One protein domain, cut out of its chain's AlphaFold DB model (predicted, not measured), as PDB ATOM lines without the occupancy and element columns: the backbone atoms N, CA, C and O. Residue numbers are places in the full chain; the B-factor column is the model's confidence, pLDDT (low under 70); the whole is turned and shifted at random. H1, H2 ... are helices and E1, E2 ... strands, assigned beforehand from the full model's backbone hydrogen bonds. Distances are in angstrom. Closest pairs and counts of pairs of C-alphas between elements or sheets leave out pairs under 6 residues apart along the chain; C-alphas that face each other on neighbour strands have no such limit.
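AT A GLANCE: This is residues 375 to 548 of the 563 residues of an uncharacterized protein of Prevotella sp. BP1-145 (UniProt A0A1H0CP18). The chain, with little regular structure, winds in stacked turns, a solenoid of parallel sheets, E1-E2-E4-E9-E12, E3-E5-E10 and E6-E11, with H1 at its E1 end. H2 and the antiparallel hairpin E7-E8 form a side lobe. Of 174 printed residues, 51 are in two named helices and twelve named strands; the mixed whole is compact, radius of gyration of the C-alphas 16.3 A, spans 44, 42 and 27 A.

IN THESE COORDINATES: E1 is residues 384-386, from C-alpha (185.641, 215.737, 144.981), H1 414-421, E2 434-436, E3 441-444, E4 459-461, E5 466-470, 12.9 A long, E6 475-477, H2 487-490, E7 501-503, E8 506-508, E9 516-518, E10 521-523, E11 526-528 and E12 537-539, to C-alpha (199.447, 228.528, 145.175).

HOW THE PARTS SIT: E1, H1 and E2 form a strand-helix-strand unit, parallel neighbour strands with a helix between, its crossover right-handed. N 436 and O 385 are within hydrogen-bond range, 2.8 A. H1 is on their sheet, height 9.0 A, its O i to N i+4 pairs within range.

THE WHOLE: Links E1 to H1, H1 to E2 and E3 to E4 are long; 37 residues have pLDDT under 70, among them residues 389 to 410.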
ATOM      1  N   SER A 375     191.708 210.267 160.639       32.28
ATOM      2  CA  SER A 375     192.733 209.295 160.967       32.28
ATOM      3  C   SER A 375     192.255 207.853 160.806       32.28
ATOM      4  O   SER A 375     192.999 206.940 161.149       32.28
ATOM      5  N   VAL A 376     191.018 207.640 160.350       32.34
ATOM      6  CA  VAL A 376     190.384 206.328 160.216       32.34
ATOM      7  C   VAL A 376     189.912 206.045 158.778       32.34
ATOM      8  O   VAL A 376     189.871 204.880 158.408       32.34
ATOM      9  N   ALA A 377     189.631 207.060 157.943       29.78
ATOM     10  CA  ALA A 377     188.973 206.886 156.633       29.78
ATOM     11  C   ALA A 377     189.903 206.892 155.394       29.78
ATOM     12  O   ALA A 377     189.439 206.654 154.286       29.78
ATOM     13  N   GLY A 378     191.208 207.155 155.546       28.50
ATOM     14  CA  GLY A 378     192.229 206.913 154.505       28.50
ATOM     15  C   GLY A 378     192.186 207.765 153.220       28.50
ATOM     16  O   GLY A 378     193.185 207.814 152.504       28.50
ATOM     17  N   SER A 379     191.107 208.492 152.934       32.62
ATOM     18  CA  SER A 379     190.995 209.446 151.821       32.62
ATOM     19  C   SER A 379     190.351 210.754 152.281       32.62
ATOM     20  O   SER A 379     189.715 210.787 153.334       32.62
ATOM     21  N   SER A 380     190.557 211.833 151.510       39.81
ATOM     22  CA  SER A 380     189.972 213.166 151.736       39.81
ATOM     23  C   SER A 380     188.540 213.076 152.277       39.81
ATOM     24  O   SER A 380     187.732 212.317 151.752       39.81
ATOM     25  N   TRP A 381     188.221 213.871 153.301       43.44
ATOM     26  CA  TRP A 381     186.891 213.977 153.923       43.44
ATOM     27  C   TRP A 381     185.725 214.269 152.990       43.44
ATOM     28  O   TRP A 381     184.579 214.278 153.434       43.44
ATOM     29  N   GLN A 382     186.033 214.647 151.756       56.28
ATOM     30  CA  GLN A 382     185.164 215.436 150.911       56.28
ATOM     31  C   GLN A 382     184.901 214.699 149.608       56.28
ATOM     32  O   GLN A 382     185.794 214.095 149.006       56.28
ATOM     33  N   ARG A 383     183.661 214.821 149.142       58.94
ATOM     34  CA  ARG A 383     183.292 214.529 147.765       58.94
ATOM     35  C   ARG A 383     184.073 215.487 146.855       58.94
ATOM     36  O   ARG A 383     183.959 216.700 146.999       58.94
ATOM     37  N   ALA A 384     184.881 214.945 145.945       71.12
ATOM     38  CA  ALA A 384     185.641 215.737 144.981       71.12
ATOM     39  C   ALA A 384     185.000 215.652 143.592       71.12
ATOM     40  O   ALA A 384     185.120 214.637 142.899       71.12
ATOM     41  N   TYR A 385     184.326 216.723 143.174       78.06
ATOM     42  CA  TYR A 385     183.692 216.791 141.860       78.06
ATOM     43  C   TYR A 385     184.764 216.915 140.781       78.06
ATOM     44  O   TYR A 385     185.558 217.856 140.766       78.06
ATOM     45  N   THR A 386     184.792 215.950 139.872       81.88
ATOM     46  CA  THR A 386     185.833 215.778 138.863       81.88
ATOM     47  C   THR A 386     185.215 215.821 137.472       81.88
ATOM     48  O   THR A 386     184.293 215.059 137.182       81.88
ATOM     49  N   ASN A 387     185.750 216.662 136.582       81.69
ATOM     50  CA  ASN A 387     185.262 216.777 135.203       81.69
ATOM     51  C   ASN A 387     185.775 215.631 134.300       81.69
ATOM     52  O   ASN A 387     186.569 215.809 133.376       81.69
ATOM     53  N   ASN A 388     185.379 214.400 134.596       75.00
ATOM     54  CA  ASN A 388     185.823 213.223 133.857       75.00
ATOM     55  C   ASN A 388     184.698 212.189 133.761       75.00
ATOM     56  O   ASN A 388     183.708 212.278 134.473       75.00
ATOM     57  N   THR A 389     184.854 211.206 132.881       63.44
ATOM     58  CA  THR A 389     183.959 210.046 132.792       63.44
ATOM     59  C   THR A 389     184.480 208.919 133.677       63.44
ATOM     60  O   THR A 389     185.675 208.601 133.614       63.44
ATOM     61  N   LEU A 390     183.608 208.295 134.472       57.47
ATOM     62  CA  LEU A 390     183.973 207.099 135.225       57.47
ATOM     63  C   LEU A 390     184.220 205.935 134.251       57.47
ATOM     64  O   LEU A 390     183.440 205.693 133.336       57.47
ATOM     65  N   ASN A 391     185.325 205.211 134.435       49.31
ATOM     66  CA  ASN A 391     185.625 204.003 133.665       49.31
ATOM     67  C   ASN A 391     185.268 202.799 134.552       49.31
ATOM     68  O   ASN A 391     186.063 202.379 135.395       49.31
ATOM     69  N   THR A 392     184.024 202.325 134.454       44.16
ATOM     70  CA  THR A 392     183.411 201.376 135.398       44.16
ATOM     71  C   THR A 392     183.985 199.964 135.259       44.16
ATOM     72  O   THR A 392     183.554 199.154 134.444       44.16
ATOM     73  N   GLY A 393     184.979 199.653 136.092       42.31
ATOM     74  CA  GLY A 393     185.458 198.287 136.338       42.31
ATOM     75  C   GLY A 393     185.072 197.722 137.710       42.31
ATOM     76  O   GLY A 393     185.458 196.597 138.015       42.31
ATOM     77  N   VAL A 394     184.353 198.480 138.549       36.28
ATOM     78  CA  VAL A 394     184.077 198.138 139.958       36.28
ATOM     79  C   VAL A 394     182.585 198.319 140.266       36.28
ATOM     80  O   VAL A 394     181.931 199.223 139.749       36.28
ATOM     81  N   THR A 395     182.026 197.398 141.051       40.28
ATOM     82  CA  THR A 395     180.580 197.187 141.272       40.28
ATOM     83  C   THR A 395     179.932 198.176 142.257       40.28
ATOM     84  O   THR A 395     178.715 198.158 142.432       40.28
ATOM     85  N   ASP A 396     180.714 199.064 142.866       40.03
ATOM     86  CA  ASP A 396     180.296 200.193 143.713       40.03
ATOM     87  C   ASP A 396     180.150 201.517 142.934       40.03
ATOM     88  O   ASP A 396     179.648 202.504 143.471       40.03
ATOM     89  N   GLY A 397     180.512 201.521 141.646       41.41
ATOM     90  CA  GLY A 397     180.593 202.711 140.799       41.41
ATOM     91  C   GLY A 397     179.303 203.516 140.625       41.41
ATOM     92  O   GLY A 397     179.389 204.658 140.210       41.41
ATOM     93  N   HIS A 398     178.124 203.002 140.984       41.12
ATOM     94  CA  HIS A 398     176.853 203.730 140.836       41.12
ATOM     95  C   HIS A 398     176.678 204.930 141.788       41.12
ATOM     96  O   HIS A 398     175.835 205.770 141.520       41.12
ATOM     97  N   PHE A 399     177.465 205.044 142.869       44.75
ATOM     98  CA  PHE A 399     177.528 206.271 143.692       44.75
ATOM     99  C   PHE A 399     178.556 207.295 143.171       44.75
ATOM    100  O   PHE A 399     178.669 208.403 143.696       44.75
ATOM    101  N   TYR A 400     179.347 206.911 142.166       48.47
ATOM    102  CA  TYR A 400     180.404 207.720 141.554       48.47
ATOM    103  C   TYR A 400     180.064 208.117 140.109       48.47
ATOM    104  O   TYR A 400     180.538 209.155 139.642       48.47
ATOM    105  N   ASP A 401     179.245 207.304 139.438       43.06
ATOM    106  CA  ASP A 401     178.673 207.485 138.108       43.06
ATOM    107  C   ASP A 401     177.269 208.064 138.256       43.06
ATOM    108  O   ASP A 401     176.364 207.384 138.733       43.06
ATOM    109  N   ALA A 402     177.076 209.312 137.848       44.31
ATOM    110  CA  ALA A 402     175.734 209.807 137.604       44.31
ATOM    111  C   ALA A 402     175.540 209.875 136.104       44.31
ATOM    112  O   ALA A 402     176.132 210.716 135.422       44.31
ATOM    113  N   ASP A 403     174.573 209.101 135.631       44.81
ATOM    114  CA  ASP A 403     173.665 209.614 134.618       44.81
ATOM    115  C   ASP A 403     173.263 211.048 135.011       44.81
ATOM    116  O   ASP A 403     173.082 211.332 136.191       44.81
ATOM    117  N   ASN A 404     173.127 211.971 134.054       47.03
ATOM    118  CA  ASN A 404     172.968 213.422 134.275       47.03
ATOM    119  C   ASN A 404     171.914 213.872 135.326       47.03
ATOM    120  O   ASN A 404     171.893 215.048 135.690       47.03
ATOM    121  N   GLU A 405     171.085 212.962 135.833       47.44
ATOM    122  CA  GLU A 405     170.019 213.137 136.818       47.44
ATOM    123  C   GLU A 405     170.419 212.897 138.293       47.44
ATOM    124  O   GLU A 405     169.651 213.298 139.163       47.44
ATOM    125  N   ASP A 406     171.580 212.305 138.618       54.84
ATOM    126  CA  ASP A 406     171.949 212.040 140.027       54.84
ATOM    127  C   ASP A 406     172.746 213.207 140.658       54.84
ATOM    128  O   ASP A 406     173.824 213.594 140.192       54.84
ATOM    129  N   GLU A 407     172.174 213.813 141.704       53.91
ATOM    130  CA  GLU A 407     172.727 214.927 142.494       53.91
ATOM    131  C   GLU A 407     173.987 214.524 143.287       53.91
ATOM    132  O   GLU A 407     174.701 215.387 143.801       53.91
ATOM    133  N   GLU A 408     174.292 213.225 143.360       52.00
ATOM    134  CA  GLU A 408     175.345 212.662 144.199       52.00
ATOM    135  C   GLU A 408     176.645 212.252 143.481       52.00
ATOM    136  O   GLU A 408     177.611 211.873 144.151       52.00
ATOM    137  N   ALA A 409     176.731 212.400 142.154       61.56
ATOM    138  CA  ALA A 409     177.939 212.028 141.411       61.56
ATOM    139  C   ALA A 409     179.183 212.836 141.741       61.56
ATOM    140  O   ALA A 409     179.165 214.062 141.844       61.56
ATOM    141  N   GLN A 410     180.308 212.127 141.698       67.38
ATOM    142  CA  GLN A 410     181.642 212.713 141.717       67.38
ATOM    143  C   GLN A 410     182.202 212.967 140.319       67.38
ATOM    144  O   GLN A 410     182.883 213.967 140.114       67.38
ATOM    145  N   TYR A 411     181.934 212.084 139.358       74.19
ATOM    146  CA  TYR A 411     182.405 212.221 137.982       74.19
ATOM    147  C   TYR A 411     181.289 212.818 137.137       74.19
ATOM    148  O   TYR A 411     180.261 212.188 136.911       74.19
ATOM    149  N   VAL A 412     181.473 214.065 136.723       76.06
ATOM    150  CA  VAL A 412     180.442 214.845 136.034       76.06
ATOM    151  C   VAL A 412     180.996 215.433 134.741       76.06
ATOM    152  O   VAL A 412     182.206 215.611 134.581       76.06
ATOM    153  N   ASP A 413     180.115 215.730 133.787       84.69
ATOM    154  CA  ASP A 413     180.520 216.456 132.586       84.69
ATOM    155  C   ASP A 413     180.945 217.901 132.908       84.69
ATOM    156  O   ASP A 413     180.705 218.420 134.000       84.69
ATOM    157  N   ASP A 414     181.590 218.569 131.950       88.75
ATOM    158  CA  ASP A 414     182.146 219.909 132.167       88.75
ATOM    159  C   ASP A 414     181.058 220.954 132.498       88.75
ATOM    160  O   ASP A 414     181.315 221.908 133.236       88.75
ATOM    161  N   THR A 415     179.833 220.765 131.989       87.69
ATOM    162  CA  THR A 415     178.703 221.685 132.203       87.69
ATOM    163  C   THR A 415     178.189 221.572 133.634       87.69
ATOM    164  O   THR A 415     178.005 222.584 134.315       87.69
ATOM    165  N   LYS A 416     177.983 220.339 134.108       86.12
ATOM    166  CA  LYS A 416     177.536 220.039 135.471       86.12
ATOM    167  C   LYS A 416     178.624 220.358 136.492       86.12
ATOM    168  O   LYS A 416     178.329 220.959 137.520       86.12
ATOM    169  N   TRP A 417     179.885 220.067 136.180       90.12
ATOM    170  CA  TRP A 417     181.016 220.462 137.019       90.12
ATOM    171  C   TRP A 417     181.033 221.973 137.266       90.12
ATOM    172  O   TRP A 417     181.116 222.425 138.407       90.12
ATOM    173  N   PHE A 418     180.892 222.774 136.203       92.44
ATOM    174  CA  PHE A 418     180.922 224.226 136.341       92.44
ATOM    175  C   PHE A 418     179.662 224.785 137.019       92.44
ATOM    176  O   PHE A 418     179.756 225.738 137.794       92.44
ATOM    177  N   SER A 419     178.488 224.185 136.798       90.38
ATOM    178  CA  SER A 419     177.262 224.596 137.493       90.38
ATOM    179  C   SER A 419     177.311 224.310 139.000       90.38
ATOM    180  O   SER A 419     176.794 225.110 139.782       90.38
ATOM    181  N   MET A 420     177.963 223.220 139.416       89.69
ATOM    182  CA  MET A 420     178.250 222.919 140.824       89.69
ATOM    183  C   MET A 420     179.291 223.885 141.391       89.69
ATOM    184  O   MET A 420     179.083 224.432 142.473       89.69
ATOM    185  N   LEU A 421     180.350 224.189 140.627       93.00
ATOM    186  CA  LEU A 421     181.352 225.178 141.028       93.00
ATOM    187  C   LEU A 421     180.684 226.520 141.335       93.00
ATOM    188  O   LEU A 421     180.907 227.066 142.403       93.00
ATOM    189  N   LEU A 422     179.792 227.020 140.473       94.44
ATOM    190  CA  LEU A 422     179.070 228.283 140.698       94.44
ATOM    191  C   LEU A 422     178.206 228.312 141.971       94.44
ATOM    192  O   LEU A 422     177.753 229.381 142.370       94.44
ATOM    193  N   GLN A 423     177.967 227.177 142.621       92.00
ATOM    194  CA  GLN A 423     177.224 227.085 143.877       92.00
ATOM    195  C   GLN A 423     178.140 227.013 145.111       92.00
ATOM    196  O   GLN A 423     177.641 226.939 146.233       92.00
ATOM    197  N   ALA A 424     179.462 227.079 144.930       91.56
ATOM    198  CA  ALA A 424     180.463 226.939 145.985       91.56
ATOM    199  C   ALA A 424     180.805 228.257 146.701       91.56
ATOM    200  O   ALA A 424     181.956 228.697 146.791       91.56
ATOM    201  N   TYR A 425     179.777 228.898 147.245       91.88
ATOM    202  CA  TYR A 425     179.865 230.117 148.050       91.88
ATOM    203  C   TYR A 425     179.054 229.949 149.337       91.88
ATOM    204  O   TYR A 425     178.230 229.043 149.448       91.88
ATOM    205  N   LYS A 426     179.249 230.837 150.317       88.88
ATOM    206  CA  LYS A 426     178.518 230.780 151.589       88.88
ATOM    207  C   LYS A 426     176.996 230.808 151.375       88.88
ATOM    208  O   LYS A 426     176.457 231.801 150.887       88.88
ATOM    209  N   GLY A 427     176.315 229.740 151.790       84.31
ATOM    210  CA  GLY A 427     174.867 229.551 151.627       84.31
ATOM    211  C   GLY A 427     174.438 228.927 150.292       84.31
ATOM    212  O   GLY A 427     173.242 228.724 150.086       84.31
ATOM    213  N   GLY A 428     175.377 228.628 149.390       87.12
ATOM    214  CA  GLY A 428     175.133 227.811 148.203       87.12
ATOM    215  C   GLY A 428     175.177 226.312 148.518       87.12
ATOM    216  O   GLY A 428     175.728 225.900 149.537       87.12
ATOM    217  N   ALA A 429     174.592 225.489 147.640       85.38
ATOM    218  CA  ALA A 429     174.461 224.043 147.862       85.38
ATOM    219  C   ALA A 429     175.807 223.303 147.932       85.38
ATOM    220  O   ALA A 429     175.890 222.260 148.568       85.38
ATOM    221  N   HIS A 430     176.847 223.872 147.318       84.38
ATOM    222  CA  HIS A 430     178.196 223.309 147.253       84.38
ATOM    223  C   HIS A 430     179.209 224.132 148.069       84.38
ATOM    224  O   HIS A 430     180.398 224.198 147.751       84.38
ATOM    225  N   HIS A 431     178.733 224.843 149.099       85.88
ATOM    226  CA  HIS A 431     179.581 225.602 150.017       85.88
ATOM    227  C   HIS A 431     180.678 224.696 150.602       85.88
ATOM    228  O   HIS A 431     180.362 223.682 151.209       85.88
ATOM    229  N   GLY A 432     181.954 225.064 150.441       80.19
ATOM    230  CA  GLY A 432     183.077 224.293 150.991       80.19
ATOM    231  C   GLY A 432     183.593 223.139 150.131       80.19
ATOM    232  O   GLY A 432     184.631 222.572 150.475       80.19
ATOM    233  N   ASP A 433     182.911 222.791 149.038       82.19
ATOM    234  CA  ASP A 433     183.187 221.574 148.266       82.19
ATOM    235  C   ASP A 433     184.516 221.585 147.501       82.19
ATOM    236  O   ASP A 433     185.107 222.638 147.232       82.19
ATOM    237  N   TYR A 434     184.986 220.382 147.157       83.12
ATOM    238  CA  TYR A 434     186.241 220.154 146.448       83.12
ATOM    239  C   TYR A 434     185.992 219.927 144.954       83.12
ATOM    240  O   TYR A 434     185.160 219.108 144.559       83.12
ATOM    241  N   PHE A 435     186.755 220.617 144.117       87.38
ATOM    242  CA  PHE A 435     186.629 220.608 142.665       87.38
ATOM    243  C   PHE A 435     187.975 220.264 142.033       87.38
ATOM    244  O   PHE A 435     188.977 220.939 142.270       87.38
ATOM    245  N   ILE A 436     187.990 219.215 141.209       85.56
ATOM    246  CA  ILE A 436     189.176 218.732 140.502       85.56
ATOM    247  C   ILE A 436     188.982 218.883 138.997       85.56
ATOM    248  O   ILE A 436     187.994 218.402 138.434       85.56
ATOM    249  N   LEU A 437     189.971 219.485 138.339       84.19
ATOM    250  CA  LEU A 437     190.054 219.517 136.883       84.19
ATOM    251  C   LEU A 437     191.018 218.424 136.391       84.19
ATOM    252  O   LEU A 437     192.183 218.410 136.765       84.19
ATOM    253  N   LYS A 438     190.544 217.496 135.552       84.44
ATOM    254  CA  LYS A 438     191.336 216.422 134.910       84.44
ATOM    255  C   LYS A 438     191.471 216.568 133.393       84.44
ATOM    256  O   LYS A 438     192.072 215.721 132.732       84.44
ATOM    257  N   ARG A 439     190.860 217.602 132.825       86.56
ATOM    258  CA  ARG A 439     190.995 217.977 131.416       86.56
ATOM    259  C   ARG A 439     190.701 219.455 131.241       86.56
ATOM    260  O   ARG A 439     189.913 220.021 131.993       86.56
ATOM    261  N   ASP A 440     191.298 220.044 130.216       93.31
ATOM    262  CA  ASP A 440     191.084 221.446 129.870       93.31
ATOM    263  C   ASP A 440     189.615 221.713 129.528       93.31
ATOM    264  O   ASP A 440     188.979 220.928 128.822       93.31
ATOM    265  N   ILE A 441     189.097 222.858 129.978       94.44
ATOM    266  CA  ILE A 441     187.719 223.286 129.713       94.44
ATOM    267  C   ILE A 441     187.674 224.701 129.148       94.44
ATOM    268  O   ILE A 441     188.563 225.527 129.374       94.44
ATOM    269  N   THR A 442     186.603 224.994 128.413       95.19
ATOM    270  CA  THR A 442     186.267 226.356 127.984       95.19
ATOM    271  C   THR A 442     184.938 226.762 128.598       95.19
ATOM    272  O   THR A 442     183.944 226.061 128.444       95.19
ATOM    273  N   ILE A 443     184.926 227.904 129.278       93.19
ATOM    274  CA  ILE A 443     183.754 228.465 129.940       93.19
ATOM    275  C   ILE A 443     183.429 229.791 129.269       93.19
ATOM    276  O   ILE A 443     184.192 230.751 129.371       93.19
ATOM    277  N   ASN A 444     182.270 229.863 128.628       94.06
ATOM    278  CA  ASN A 444     181.713 231.126 128.180       94.06
ATOM    279  C   ASN A 444     180.816 231.709 129.272       94.06
ATOM    280  O   ASN A 444     179.734 231.196 129.529       94.06
ATOM    281  N   THR A 445     181.251 232.786 129.922       92.81
ATOM    282  CA  THR A 445     180.547 233.348 131.082       92.81
ATOM    283  C   THR A 445     179.162 233.886 130.760       92.81
ATOM    284  O   THR A 445     178.368 234.055 131.675       92.81
ATOM    285  N   ASP A 446     178.876 234.178 129.491       93.81
ATOM    286  CA  ASP A 446     177.563 234.671 129.063       93.81
ATOM    287  C   ASP A 446     176.498 233.564 129.068       93.81
ATOM    288  O   ASP A 446     175.305 233.862 129.131       93.81
ATOM    289  N   ASP A 447     176.923 232.296 129.068       93.31
ATOM    290  CA  ASP A 447     176.037 231.130 129.126       93.31
ATOM    291  C   ASP A 447     175.629 230.779 130.571       93.31
ATOM    292  O   ASP A 447     174.780 229.914 130.788       93.31
ATOM    293  N   TYR A 448     176.199 231.465 131.571       91.12
ATOM    294  CA  TYR A 448     175.989 231.172 132.987       91.12
ATOM    295  C   TYR A 448     175.601 232.415 133.790       91.12
ATOM    296  O   TYR A 448     176.140 233.506 133.618       91.12
ATOM    297  N   THR A 449     174.693 232.237 134.750       91.44
ATOM    298  CA  THR A 449     174.377 233.284 135.730       91.44
ATOM    299  C   THR A 449     175.273 233.116 136.952       91.44
ATOM    300  O   THR A 449     175.072 232.209 137.754       91.44
ATOM    301  N   PHE A 450     176.264 233.996 137.100       92.19
ATOM    302  CA  PHE A 450     177.135 234.006 138.277       92.19
ATOM    303  C   PHE A 450     176.380 234.499 139.524       92.19
ATOM    304  O   PHE A 450     175.608 235.460 139.419       92.19
ATOM    305  N   PRO A 451     176.630 233.913 140.710       91.06
ATOM    306  CA  PRO A 451     176.107 234.440 141.965       91.06
ATOM    307  C   PRO A 451     176.525 235.893 142.192       91.06
ATOM    308  O   PRO A 451     177.608 236.330 141.794       91.06
ATOM    309  N   HIS A 452     175.673 236.655 142.876       86.12
ATOM    310  CA  HIS A 452     176.013 238.019 143.261       86.12
ATOM    311  C   HIS A 452     177.114 238.008 144.333       86.12
ATOM    312  O   HIS A 452     176.919 237.413 145.389       86.12
ATOM    313  N   ASN A 453     178.226 238.717 144.093       87.75
ATOM    314  CA  ASN A 453     179.441 238.666 144.919       87.75
ATOM    315  C   ASN A 453     179.920 237.225 145.120       87.75
ATOM    316  O   ASN A 453     179.926 236.716 146.240       87.75
ATOM    317  N   TYR A 454     180.296 236.568 144.026       95.00
ATOM    318  CA  TYR A 454     180.708 235.175 144.050       95.00
ATOM    319  C   TYR A 454     182.086 235.004 144.714       95.00
ATOM    320  O   TYR A 454     183.125 234.958 144.052       95.00
ATOM    321  N   ILE A 455     182.079 234.974 146.047       96.69
ATOM    322  CA  ILE A 455     183.236 234.696 146.894       96.69
ATOM    323  C   ILE A 455     183.299 233.184 147.090       96.69
ATOM    324  O   ILE A 455     182.416 232.592 147.715       96.69
ATOM    325  N   PHE A 456     184.324 232.571 146.511       96.31
ATOM    326  CA  PHE A 456     184.510 231.129 146.538       96.31
ATOM    327  C   PHE A 456     184.901 230.665 147.940       96.31
ATOM    328  O   PHE A 456     185.679 231.327 148.623       96.31
ATOM    329  N   THR A 457     184.352 229.530 148.357       91.25
ATOM    330  CA  THR A 457     184.533 228.967 149.712       91.25
ATOM    331  C   THR A 457     184.999 227.515 149.696       91.25
ATOM    332  O   THR A 457     185.067 226.893 150.746       91.25
ATOM    333  N   GLY A 458     185.270 226.961 148.515       87.06
ATOM    334  CA  GLY A 458     185.669 225.571 148.339       87.06
ATOM    335  C   GLY A 458     187.142 225.423 147.986       87.06
ATOM    336  O   GLY A 458     187.955 226.326 148.188       87.06
ATOM    337  N   HIS A 459     187.465 224.278 147.405       87.50
ATOM    338  CA  HIS A 459     188.808 223.960 146.951       87.50
ATOM    339  C   HIS A 459     188.793 223.713 145.449       87.50
ATOM    340  O   HIS A 459     187.951 222.967 144.955       87.50
ATOM    341  N   LEU A 460     189.716 224.326 144.721       91.50
ATOM    342  CA  LEU A 460     189.907 224.105 143.296       91.50
ATOM    343  C   LEU A 460     191.344 223.652 143.049       91.50
ATOM    344  O   LEU A 460     192.275 224.446 143.177       91.50
ATOM    345  N   ASP A 461     191.513 222.395 142.653       86.94
ATOM    346  CA  ASP A 461     192.779 221.870 142.148       86.94
ATOM    347  C   ASP A 461     192.625 221.530 140.673       86.94
ATOM    348  O   ASP A 461     191.919 220.590 140.298       86.94
ATOM    349  N   ALA A 462     193.273 222.313 139.818       83.00
ATOM    350  CA  ALA A 462     193.178 222.065 138.393       83.00
ATOM    351  C   ALA A 462     194.218 221.066 137.869       83.00
ATOM    352  O   ALA A 462     194.192 220.781 136.678       83.00
ATOM    353  N   LEU A 463     195.123 220.537 138.707       79.31
ATOM    354  CA  LEU A 463     196.158 219.575 138.294       79.31
ATOM    355  C   LEU A 463     196.930 220.020 137.033       79.31
ATOM    356  O   LEU A 463     197.185 219.224 136.131       79.31
ATOM    357  N   ASP A 464     197.247 221.316 136.951       79.06
ATOM    358  CA  ASP A 464     197.886 221.993 135.812       79.06
ATOM    359  C   ASP A 464     197.059 222.032 134.506       79.06
ATOM    360  O   ASP A 464     197.531 222.542 133.483       79.06
ATOM    361  N   HIS A 465     195.803 221.575 134.526       86.50
ATOM    362  CA  HIS A 465     194.856 221.763 133.430       86.50
ATOM    363  C   HIS A 465     194.378 223.210 133.315       86.50
ATOM    364  O   HIS A 465     194.382 224.010 134.259       86.50
ATOM    365  N   LYS A 466     193.945 223.552 132.102       92.19
ATOM    366  CA  LYS A 466     193.634 224.923 131.717       92.19
ATOM    367  C   LYS A 466     192.132 225.203 131.699       92.19
ATOM    368  O   LYS A 466     191.368 224.524 131.016       92.19
ATOM    369  N   ILE A 467     191.731 226.301 132.340       95.94
ATOM    370  CA  ILE A 467     190.393 226.891 132.210       95.94
ATOM    371  C   ILE A 467     190.474 228.082 131.248       95.94
ATOM    372  O   ILE A 467     191.106 229.106 131.521       95.94
ATOM    373  N   THR A 468     189.831 227.975 130.089       96.06
ATOM    374  CA  THR A 468     189.743 229.080 129.124       96.06
ATOM    375  C   THR A 468     188.430 229.821 129.314       96.06
ATOM    376  O   THR A 468     187.369 229.263 129.065       96.06
ATOM    377  N   ILE A 469     188.490 231.079 129.744       94.19
ATOM    378  CA  ILE A 469     187.304 231.905 129.977       94.19
ATOM    379  C   ILE A 469     187.069 232.816 128.771       94.19
ATOM    380  O   ILE A 469     187.958 233.558 128.344       94.19
ATOM    381  N   THR A 470     185.851 232.772 128.243       93.38
ATOM    382  CA  THR A 470     185.330 233.658 127.197       93.38
ATOM    383  C   THR A 470     184.056 234.353 127.688       93.38
ATOM    384  O   THR A 470     183.518 233.985 128.727       93.38
ATOM    385  N   GLY A 471     183.549 235.342 126.950       90.94
ATOM    386  CA  GLY A 471     182.321 236.067 127.305       90.94
ATOM    387  C   GLY A 471     182.577 237.418 127.976       90.94
ATOM    388  O   GLY A 471     183.700 237.933 127.975       90.94
ATOM    389  N   SER A 472     181.517 238.037 128.496       92.00
ATOM    390  CA  SER A 472     181.551 239.411 129.014       92.00
ATOM    391  C   SER A 472     182.187 239.552 130.400       92.00
ATOM    392  O   SER A 472     182.735 240.615 130.716       92.00
ATOM    393  N   ARG A 473     182.160 238.505 131.236       92.12
ATOM    394  CA  ARG A 473     182.763 238.531 132.572       92.12
ATOM    395  C   ARG A 473     184.235 238.132 132.476       92.12
ATOM    396  O   ARG A 473     184.585 236.994 132.200       92.12
ATOM    397  N   ALA A 474     185.115 239.091 132.747       91.88
ATOM    398  CA  ALA A 474     186.556 238.945 132.533       91.88
ATOM    399  C   ALA A 474     187.339 238.344 133.721       91.88
ATOM    400  O   ALA A 474     188.558 238.545 133.785       91.88
ATOM    401  N   TYR A 475     186.660 237.658 134.649       94.69
ATOM    402  CA  TYR A 475     187.232 237.022 135.842       94.69
ATOM    403  C   TYR A 475     186.354 235.869 136.356       94.69
ATOM    404  O   TYR A 475     185.139 235.882 136.141       94.69
ATOM    405  N   LEU A 476     186.951 234.902 137.062       94.62
ATOM    406  CA  LEU A 476     186.224 233.747 137.603       94.62
ATOM    407  C   LEU A 476     185.551 234.065 138.951       94.62
ATOM    408  O   LEU A 476     184.325 233.996 139.059       94.62
ATOM    409  N   PHE A 477     186.322 234.506 139.946       97.06
ATOM    410  CA  PHE A 477     185.839 234.716 141.317       97.06
ATOM    411  C   PHE A 477     185.844 236.193 141.733       97.06
ATOM    412  O   PHE A 477     186.751 236.953 141.385       97.06
ATOM    413  N   ASP A 478     184.841 236.614 142.508       97.25
ATOM    414  CA  ASP A 478     184.830 237.932 143.163       97.25
ATOM    415  C   ASP A 478     185.717 237.960 144.426       97.25
ATOM    416  O   ASP A 478     186.057 239.046 144.891       97.25
ATOM    417  N   GLY A 479     186.105 236.797 144.964       97.06
ATOM    418  CA  GLY A 479     186.968 236.635 146.139       97.06
ATOM    419  C   GLY A 479     187.201 235.170 146.507       97.06
ATOM    420  O   GLY A 479     186.603 234.280 145.902       97.06
ATOM    421  N   LEU A 480     188.053 234.943 147.507       96.69
ATOM    422  CA  LEU A 480     188.305 233.641 148.128       96.69
ATOM    423  C   LEU A 480     188.181 233.790 149.644       96.69
ATOM    424  O   LEU A 480     188.972 234.521 150.244       96.69
ATOM    425  N   ASP A 481     187.205 233.103 150.233       94.44
ATOM    426  CA  ASP A 481     186.978 233.080 151.674       94.44
ATOM    427  C   ASP A 481     187.423 231.740 152.266       94.44
ATOM    428  O   ASP A 481     186.719 230.746 152.136       94.44
ATOM    429  N   GLY A 482     188.597 231.711 152.894       89.75
ATOM    430  CA  GLY A 482     189.116 230.581 153.664       89.75
ATOM    431  C   GLY A 482     188.889 230.706 155.172       89.75
ATOM    432  O   GLY A 482     189.288 229.814 155.919       89.75
ATOM    433  N   GLU A 483     188.269 231.788 155.650       90.75
ATOM    434  CA  GLU A 483     188.025 232.057 157.079       90.75
ATOM    435  C   GLU A 483     186.529 232.002 157.442       90.75
ATOM    436  O   GLU A 483     186.131 232.444 158.524       90.75
ATOM    437  N   TYR A 484     185.681 231.454 156.568       89.00
ATOM    438  CA  TYR A 484     184.260 231.280 156.869       89.00
ATOM    439  C   TYR A 484     184.062 230.388 158.093       89.00
ATOM    440  O   TYR A 484     184.778 229.412 158.286       89.00
ATOM    441  N   THR A 485     183.047 230.699 158.898       87.25
ATOM    442  CA  THR A 485     182.529 229.830 159.964       87.25
ATOM    443  C   THR A 485     181.208 229.223 159.522       87.25
ATOM    444  O   THR A 485     180.371 229.927 158.943       87.25
ATOM    445  N   THR A 486     181.037 227.946 159.834       83.25
ATOM    446  CA  THR A 486     179.852 227.145 159.528       83.25
ATOM    447  C   THR A 486     178.880 227.113 160.710       83.25
ATOM    448  O   THR A 486     179.251 227.334 161.871       83.25
ATOM    449  N   ALA A 487     177.608 226.845 160.437       82.88
ATOM    450  CA  ALA A 487     176.560 226.762 161.443       82.88
ATOM    451  C   ALA A 487     176.859 225.671 162.481       82.88
ATOM    452  O   ALA A 487     176.698 225.926 163.678       82.88
ATOM    453  N   GLN A 488     177.382 224.510 162.058       78.62
ATOM    454  CA  GLN A 488     177.716 223.406 162.966       78.62
ATOM    455  C   GLN A 488     178.830 223.737 163.972       78.62
ATOM    456  O   GLN A 488     178.891 223.135 165.046       78.62
ATOM    457  N   GLU A 489     179.695 224.707 163.661       83.06
ATOM    458  CA  GLU A 489     180.725 225.184 164.592       83.06
ATOM    459  C   GLU A 489     180.142 225.999 165.742       83.06
ATOM    460  O   GLU A 489     180.688 226.006 166.848       83.06
ATOM    461  N   THR A 490     179.025 226.678 165.479       84.62
ATOM    462  CA  THR A 490     178.326 227.513 166.461       84.62
ATOM    463  C   THR A 490     177.301 226.700 167.247       84.62
ATOM    464  O   THR A 490     177.184 226.855 168.463       84.62
ATOM    465  N   ASP A 491     176.575 225.816 166.565       81.88
ATOM    466  CA  ASP A 491     175.572 224.934 167.149       81.88
ATOM    467  C   ASP A 491     175.663 223.546 166.513       81.88
ATOM    468  O   ASP A 491     175.289 223.349 165.360       81.88
ATOM    469  N   LYS A 492     176.094 222.558 167.305       75.75
ATOM    470  CA  LYS A 492     176.248 221.162 166.869       75.75
ATOM    471  C   LYS A 492     174.935 220.498 166.431       75.75
ATOM    472  O   LYS A 492     174.988 219.408 165.870       75.75
ATOM    473  N   ALA A 493     173.778 221.101 166.717       75.31
ATOM    474  CA  ALA A 493     172.476 220.641 166.235       75.31
ATOM    475  C   ALA A 493     172.091 221.220 164.860       75.31
ATOM    476  O   ALA A 493     171.093 220.784 164.283       75.31
ATOM    477  N   SER A 494     172.847 222.194 164.341       75.12
ATOM    478  CA  SER A 494     172.631 222.733 162.998       75.12
ATOM    479  C   SER A 494     172.949 221.694 161.929       75.12
ATOM    480  O   SER A 494     173.820 220.840 162.106       75.12
ATOM    481  N   THR A 495     172.246 221.790 160.802       70.56
ATOM    482  CA  THR A 495     172.589 221.030 159.602       70.56
ATOM    483  C   THR A 495     174.034 221.324 159.230       70.56
ATOM    484  O   THR A 495     174.459 222.478 159.242       70.56
ATOM    485  N   TRP A 496     174.772 220.270 158.916       68.44
ATOM    486  CA  TRP A 496     176.149 220.380 158.469       68.44
ATOM    487  C   TRP A 496     176.212 221.177 157.162       68.44
ATOM    488  O   TRP A 496     175.563 220.810 156.183       68.44
ATOM    489  N   GLU A 497     176.975 222.266 157.162       63.66
ATOM    490  CA  GLU A 497     177.249 223.086 155.985       63.66
ATOM    491  C   GLU A 497     178.765 223.187 155.787       63.66
ATOM    492  O   GLU A 497     179.486 223.519 156.720       63.66
ATOM    493  N   ALA A 498     179.260 222.906 154.581       66.50
ATOM    494  CA  ALA A 498     180.688 222.896 154.254       66.50
ATOM    495  C   ALA A 498     181.572 221.904 155.029       66.50
ATOM    496  O   ALA A 498     181.172 221.220 155.971       66.50
ATOM    497  N   ASN A 499     182.821 221.814 154.572       65.75
ATOM    498  CA  ASN A 499     183.729 220.729 154.901       65.75
ATOM    499  C   ASN A 499     184.667 221.074 156.063       65.75
ATOM    500  O   ASN A 499     185.885 221.170 155.895       65.75
ATOM    501  N   VAL A 500     184.081 221.253 157.249       71.19
ATOM    502  CA  VAL A 500     184.816 221.411 158.511       71.19
ATOM    503  C   VAL A 500     184.352 220.383 159.533       71.19
ATOM    504  O   VAL A 500     183.155 220.171 159.717       71.19
ATOM    505  N   HIS A 501     185.283 219.780 160.262       69.25
ATOM    506  CA  HIS A 501     184.974 218.815 161.318       69.25
ATOM    507  C   HIS A 501     185.792 219.089 162.578       69.25
ATOM    508  O   HIS A 501     186.750 219.859 162.581       69.25
ATOM    509  N   LEU A 502     185.372 218.471 163.679       72.69
ATOM    510  CA  LEU A 502     185.950 218.694 164.996       72.69
ATOM    511  C   LEU A 502     186.953 217.582 165.337       72.69
ATOM    512  O   LEU A 502     186.546 216.455 165.610       72.69
ATOM    513  N   GLU A 503     188.246 217.902 165.383       65.69
ATOM    514  CA  GLU A 503     189.298 217.020 165.909       65.69
ATOM    515  C   GLU A 503     189.632 217.413 167.346       65.69
ATOM    516  O   GLU A 503     190.235 218.457 167.609       65.69
ATOM    517  N   GLY A 504     189.207 216.586 168.304       71.81
ATOM    518  CA  GLY A 504     189.327 216.912 169.723       71.81
ATOM    519  C   GLY A 504     188.523 218.169 170.066       71.81
ATOM    520  O   GLY A 504     187.292 218.148 170.071       71.81
ATOM    521  N   SER A 505     189.228 219.260 170.360       74.94
ATOM    522  CA  SER A 505     188.666 220.582 170.662       74.94
ATOM    523  C   SER A 505     188.766 221.577 169.494       74.94
ATOM    524  O   SER A 505     188.281 222.703 169.614       74.94
ATOM    525  N   THR A 506     189.368 221.183 168.366       74.31
ATOM    526  CA  THR A 506     189.723 222.087 167.262       74.31
ATOM    527  C   THR A 506     188.925 221.783 165.998       74.31
ATOM    528  O   THR A 506     188.888 220.647 165.536       74.31
ATOM    529  N   TRP A 507     188.311 222.810 165.410       76.88
ATOM    530  CA  TRP A 507     187.684 222.708 164.092       76.88
ATOM    531  C   TRP A 507     188.732 222.823 162.994       76.88
ATOM    532  O   TRP A 507     189.487 223.800 162.953       76.88
ATOM    533  N   VAL A 508     188.758 221.844 162.097       71.38
ATOM    534  CA  VAL A 508     189.705 221.785 160.986       71.38
ATOM    535  C   VAL A 508     188.963 221.636 159.634       71.38
ATOM    536  O   VAL A 508     187.867 221.075 159.622       71.38
ATOM    537  N   PRO A 509     189.527 222.120 158.507       72.75
ATOM    538  CA  PRO A 509     190.733 222.942 158.432       72.75
ATOM    539  C   PRO A 509     190.590 224.231 159.246       72.75
ATOM    540  O   PRO A 509     189.508 224.817 159.373       72.75
ATOM    541  N   THR A 510     191.679 224.642 159.894       76.94
ATOM    542  CA  THR A 510     191.677 225.885 160.670       76.94
ATOM    543  C   THR A 510     191.425 227.068 159.741       76.94
ATOM    544  O   THR A 510     191.728 226.993 158.550       76.94
ATOM    545  N   LEU A 511     190.916 228.171 160.290       80.94
ATOM    546  CA  LEU A 511     190.667 229.399 159.532       80.94
ATOM    547  C   LEU A 511     191.865 229.775 158.640       80.94
ATOM    548  O   LEU A 511     193.024 229.643 159.037       80.94
ATOM    549  N   GLY A 512     191.558 230.201 157.419       80.44
ATOM    550  CA  GLY A 512     192.495 230.479 156.335       80.44
ATOM    551  C   GLY A 512     192.688 229.299 155.379       80.44
ATOM    552  O   GLY A 512     192.843 229.505 154.183       80.44
ATOM    553  N   TRP A 513     192.613 228.059 155.862       79.81
ATOM    554  CA  TRP A 513     192.832 226.845 155.055       79.81
ATOM    555  C   TRP A 513     191.528 226.171 154.614       79.81
ATOM    556  O   TRP A 513     191.529 225.024 154.189       79.81
ATOM    557  N   ARG A 514     190.386 226.851 154.768       83.56
ATOM    558  CA  ARG A 514     189.066 226.276 154.451       83.56
ATOM    559  C   ARG A 514     188.660 226.440 152.992       83.56
ATOM    560  O   ARG A 514     187.655 225.868 152.578       83.56
ATOM    561  N   ALA A 515     189.403 227.254 152.252       88.25
ATOM    562  CA  ALA A 515     189.238 227.431 150.825       88.25
ATOM    563  C   ALA A 515     190.607 227.584 150.178       88.25
ATOM    564  O   ALA A 515     191.466 228.318 150.683       88.25
ATOM    565  N   GLU A 516     190.795 226.893 149.061       88.81
ATOM    566  CA  GLU A 516     192.093 226.765 148.416       88.81
ATOM    567  C   GLU A 516     191.956 226.798 146.895       88.81
ATOM    568  O   GLU A 516     191.019 226.241 146.326       88.81
ATOM    569  N   ILE A 517     192.905 227.430 146.214       90.31
ATOM    570  CA  ILE A 517     193.043 227.328 144.762       90.31
ATOM    571  C   ILE A 517     194.490 226.988 144.439       90.31
ATOM    572  O   ILE A 517     195.409 227.738 144.780       90.31
ATOM    573  N   VAL A 518     194.691 225.854 143.775       85.62
ATOM    574  CA  VAL A 518     196.018 225.332 143.456       85.62
ATOM    575  C   VAL A 518     196.122 224.881 142.004       85.62
ATOM    576  O   VAL A 518     195.126 224.517 141.376       85.62
ATOM    577  N   ASN A 519     197.338 224.957 141.455       82.50
ATOM    578  CA  ASN A 519     197.702 224.429 140.129       82.50
ATOM    579  C   ASN A 519     196.759 224.875 138.999       82.50
ATOM    580  O   ASN A 519     196.508 224.136 138.052       82.50
ATOM    581  N   THR A 520     196.176 226.070 139.130       86.88
ATOM    582  CA  THR A 520     195.094 226.549 138.261       86.88
ATOM    583  C   THR A 520     195.612 227.550 137.246       86.88
ATOM    584  O   THR A 520     196.082 228.629 137.613       86.88
ATOM    585  N   ASN A 521     195.473 227.212 135.962       92.50
ATOM    586  CA  ASN A 521     195.854 228.072 134.850       92.50
ATOM    587  C   ASN A 521     194.619 228.602 134.108       92.50
ATOM    588  O   ASN A 521     193.897 227.848 133.452       92.50
ATOM    589  N   ILE A 522     194.393 229.912 134.178       94.31
ATOM    590  CA  ILE A 522     193.317 230.601 133.466       94.31
ATOM    591  C   ILE A 522     193.863 231.342 132.249       94.31
ATOM    592  O   ILE A 522     194.882 232.026 132.299       94.31
ATOM    593  N   SER A 523     193.135 231.288 131.133       93.81
ATOM    594  CA  SER A 523     193.388 232.186 129.999       93.81
ATOM    595  C   SER A 523     192.129 232.898 129.535       93.81
ATOM    596  O   SER A 523     191.023 232.421 129.771       93.81
ATOM    597  N   GLY A 524     192.296 234.055 128.889       92.25
ATOM    598  CA  GLY A 524     191.188 234.912 128.443       92.25
ATOM    599  C   GLY A 524     190.609 235.819 129.540       92.25
ATOM    600  O   GLY A 524     190.092 236.892 129.234       92.25
ATOM    601  N   ALA A 525     190.803 235.474 130.816       94.94
ATOM    602  CA  ALA A 525     190.332 236.218 131.989       94.94
ATOM    603  C   ALA A 525     191.368 236.222 133.132       94.94
ATOM    604  O   ALA A 525     192.446 235.641 132.999       94.94
ATOM    605  N   THR A 526     191.057 236.909 134.235       96.75
ATOM    606  CA  THR A 526     191.787 236.763 135.506       96.75
ATOM    607  C   THR A 526     191.155 235.693 136.402       96.75
ATOM    608  O   THR A 526     189.978 235.360 136.250       96.75
ATOM    609  N   LEU A 527     191.917 235.164 137.362       95.44
ATOM    610  CA  LEU A 527     191.365 234.259 138.381       95.44
ATOM    611  C   LEU A 527     190.410 235.002 139.321       95.44
ATOM    612  O   LEU A 527     189.289 234.557 139.565       95.44
ATOM    613  N   PHE A 528     190.830 236.180 139.767       97.00
ATOM    614  CA  PHE A 528     190.064 237.030 140.665       97.00
ATOM    615  C   PHE A 528     189.724 238.369 140.019       97.00
ATOM    616  O   PHE A 528     190.434 238.861 139.135       97.00
ATOM    617  N   LYS A 529     188.642 238.983 140.488       95.38
ATOM    618  CA  LYS A 529     188.356 240.394 140.236       95.38
ATOM    619  C   LYS A 529     189.447 241.287 140.835       95.38
ATOM    620  O   LYS A 529     190.013 240.980 141.883       95.38
ATOM    621  N   ASP A 530     189.689 242.440 140.222       93.75
ATOM    622  CA  ASP A 530     190.589 243.447 140.784       93.75
ATOM    623  C   ASP A 530     190.144 243.866 142.195       93.75
ATOM    624  O   ASP A 530     188.997 244.265 142.414       93.75
ATOM    625  N   GLY A 531     191.070 243.787 143.156       92.31
ATOM    626  CA  GLY A 531     190.806 244.110 144.561       92.31
ATOM    627  C   GLY A 531     189.962 243.074 145.308       92.31
ATOM    628  O   GLY A 531     189.420 243.398 146.364       92.31
ATOM    629  N   ALA A 532     189.828 241.859 144.770       95.56
ATOM    630  CA  ALA A 532     189.136 240.759 145.428       95.56
ATOM    631  C   ALA A 532     189.692 240.492 146.844       95.56
ATOM    632  O   ALA A 532     190.914 240.454 147.023       95.56
ATOM    633  N   PRO A 533     188.827 240.283 147.854       95.06
ATOM    634  CA  PRO A 533     189.261 239.807 149.158       95.06
ATOM    635  C   PRO A 533     189.736 238.354 149.038       95.06
ATOM    636  O   PRO A 533     189.019 237.502 148.512       95.06
ATOM    637  N   ILE A 534     190.952 238.092 149.515       95.75
ATOM    638  CA  ILE A 534     191.573 236.766 149.532       95.75
ATOM    639  C   ILE A 534     192.111 236.539 150.941       95.75
ATOM    640  O   ILE A 534     193.028 237.238 151.377       95.75
ATOM    641  N   ASN A 535     191.522 235.582 151.648       93.06
ATOM    642  CA  ASN A 535     192.026 235.074 152.928       93.06
ATOM    643  C   ASN A 535     192.176 233.535 152.930       93.06
ATOM    644  O   ASN A 535     192.533 232.961 153.954       93.06
ATOM    645  N   GLY A 536     191.928 232.882 151.786       87.50
ATOM    646  CA  GLY A 536     192.172 231.455 151.549       87.50
ATOM    647  C   GLY A 536     193.491 231.172 150.825       87.50
ATOM    648  O   GLY A 536     194.107 232.083 150.271       87.50
ATOM    649  N   TYR A 537     193.928 229.913 150.801       88.38
ATOM    650  CA  TYR A 537     195.201 229.510 150.197       88.38
ATOM    651  C   TYR A 537     195.184 229.628 148.666       88.38
ATOM    652  O   TYR A 537     194.278 229.139 147.998       88.38
ATOM    653  N   VAL A 538     196.212 230.251 148.090       91.81
ATOM    654  CA  VAL A 538     196.420 230.332 146.638       91.81
ATOM    655  C   VAL A 538     197.864 229.966 146.344       91.81
ATOM    656  O   VAL A 538     198.777 230.618 146.858       91.81
ATOM    657  N   ASN A 539     198.091 228.951 145.511       89.19
ATOM    658  CA  ASN A 539     199.447 228.528 145.175       89.19
ATOM    659  C   ASN A 539     199.562 227.942 143.768       89.19
ATOM    660  O   ASN A 539     198.751 227.122 143.356       89.19
ATOM    661  N   ASN A 540     200.641 228.294 143.065       86.06
ATOM    662  CA  ASN A 540     200.932 227.776 141.724       86.06
ATOM    663  C   ASN A 540     199.792 228.057 140.721       86.06
ATOM    664  O   ASN A 540     199.371 227.190 139.961       86.06
ATOM    665  N   CYS A 541     199.264 229.281 140.741       89.50
ATOM    666  CA  CYS A 541     198.212 229.716 139.828       89.50
ATOM    667  C   CYS A 541     198.751 230.723 138.807       89.50
ATOM    668  O   CYS A 541     199.618 231.546 139.110       89.50
ATOM    669  N   SER A 542     198.185 230.711 137.604       94.19
ATOM    670  CA  SER A 542     198.433 231.727 136.581       94.19
ATOM    671  C   SER A 542     197.136 232.153 135.910       94.19
ATOM    672  O   SER A 542     196.206 231.362 135.781       94.19
ATOM    673  N   ASP A 543     197.075 233.398 135.458       96.06
ATOM    674  CA  ASP A 543     195.965 233.924 134.675       96.06
ATOM    675  C   ASP A 543     196.452 234.767 133.481       96.06
ATOM    676  O   ASP A 543     197.645 234.779 133.152       96.06
ATOM    677  N   LYS A 544     195.550 235.490 132.797       92.62
ATOM    678  CA  LYS A 544     195.924 236.316 131.631       92.62
ATOM    679  C   LYS A 544     196.996 237.379 131.923       92.62
ATOM    680  O   LYS A 544     197.627 237.854 130.982       92.62
ATOM    681  N   ASN A 545     197.174 237.778 133.183       93.06
ATOM    682  CA  ASN A 545     198.162 238.769 133.604       93.06
ATOM    683  C   ASN A 545     199.507 238.129 134.005       93.06
ATOM    684  O   ASN A 545     200.456 238.858 134.297       93.06
ATOM    685  N   GLY A 546     199.615 236.796 133.989       91.94
ATOM    686  CA  GLY A 546     200.813 236.047 134.368       91.94
ATOM    687  C   GLY A 546     200.602 235.233 135.643       91.94
ATOM    688  O   GLY A 546     199.527 234.696 135.877       91.94
ATOM    689  N   VAL A 547     201.648 235.094 136.457       91.81
ATOM    690  CA  VAL A 547     201.572 234.354 137.727       91.81
ATOM    691  C   VAL A 547     200.679 235.110 138.712       91.81
ATOM    692  O   VAL A 547     200.892 236.300 138.954       91.81
ATOM    693  N   VAL A 548     199.701 234.416 139.294       91.69
ATOM    694  CA  VAL A 548     198.865 234.949 140.374       91.69
ATOM    695  C   VAL A 548     199.674 234.905 141.667       91.69
ATOM    696  O   VAL A 548     200.329 233.910 141.969       91.69
TER     697      VAL A 548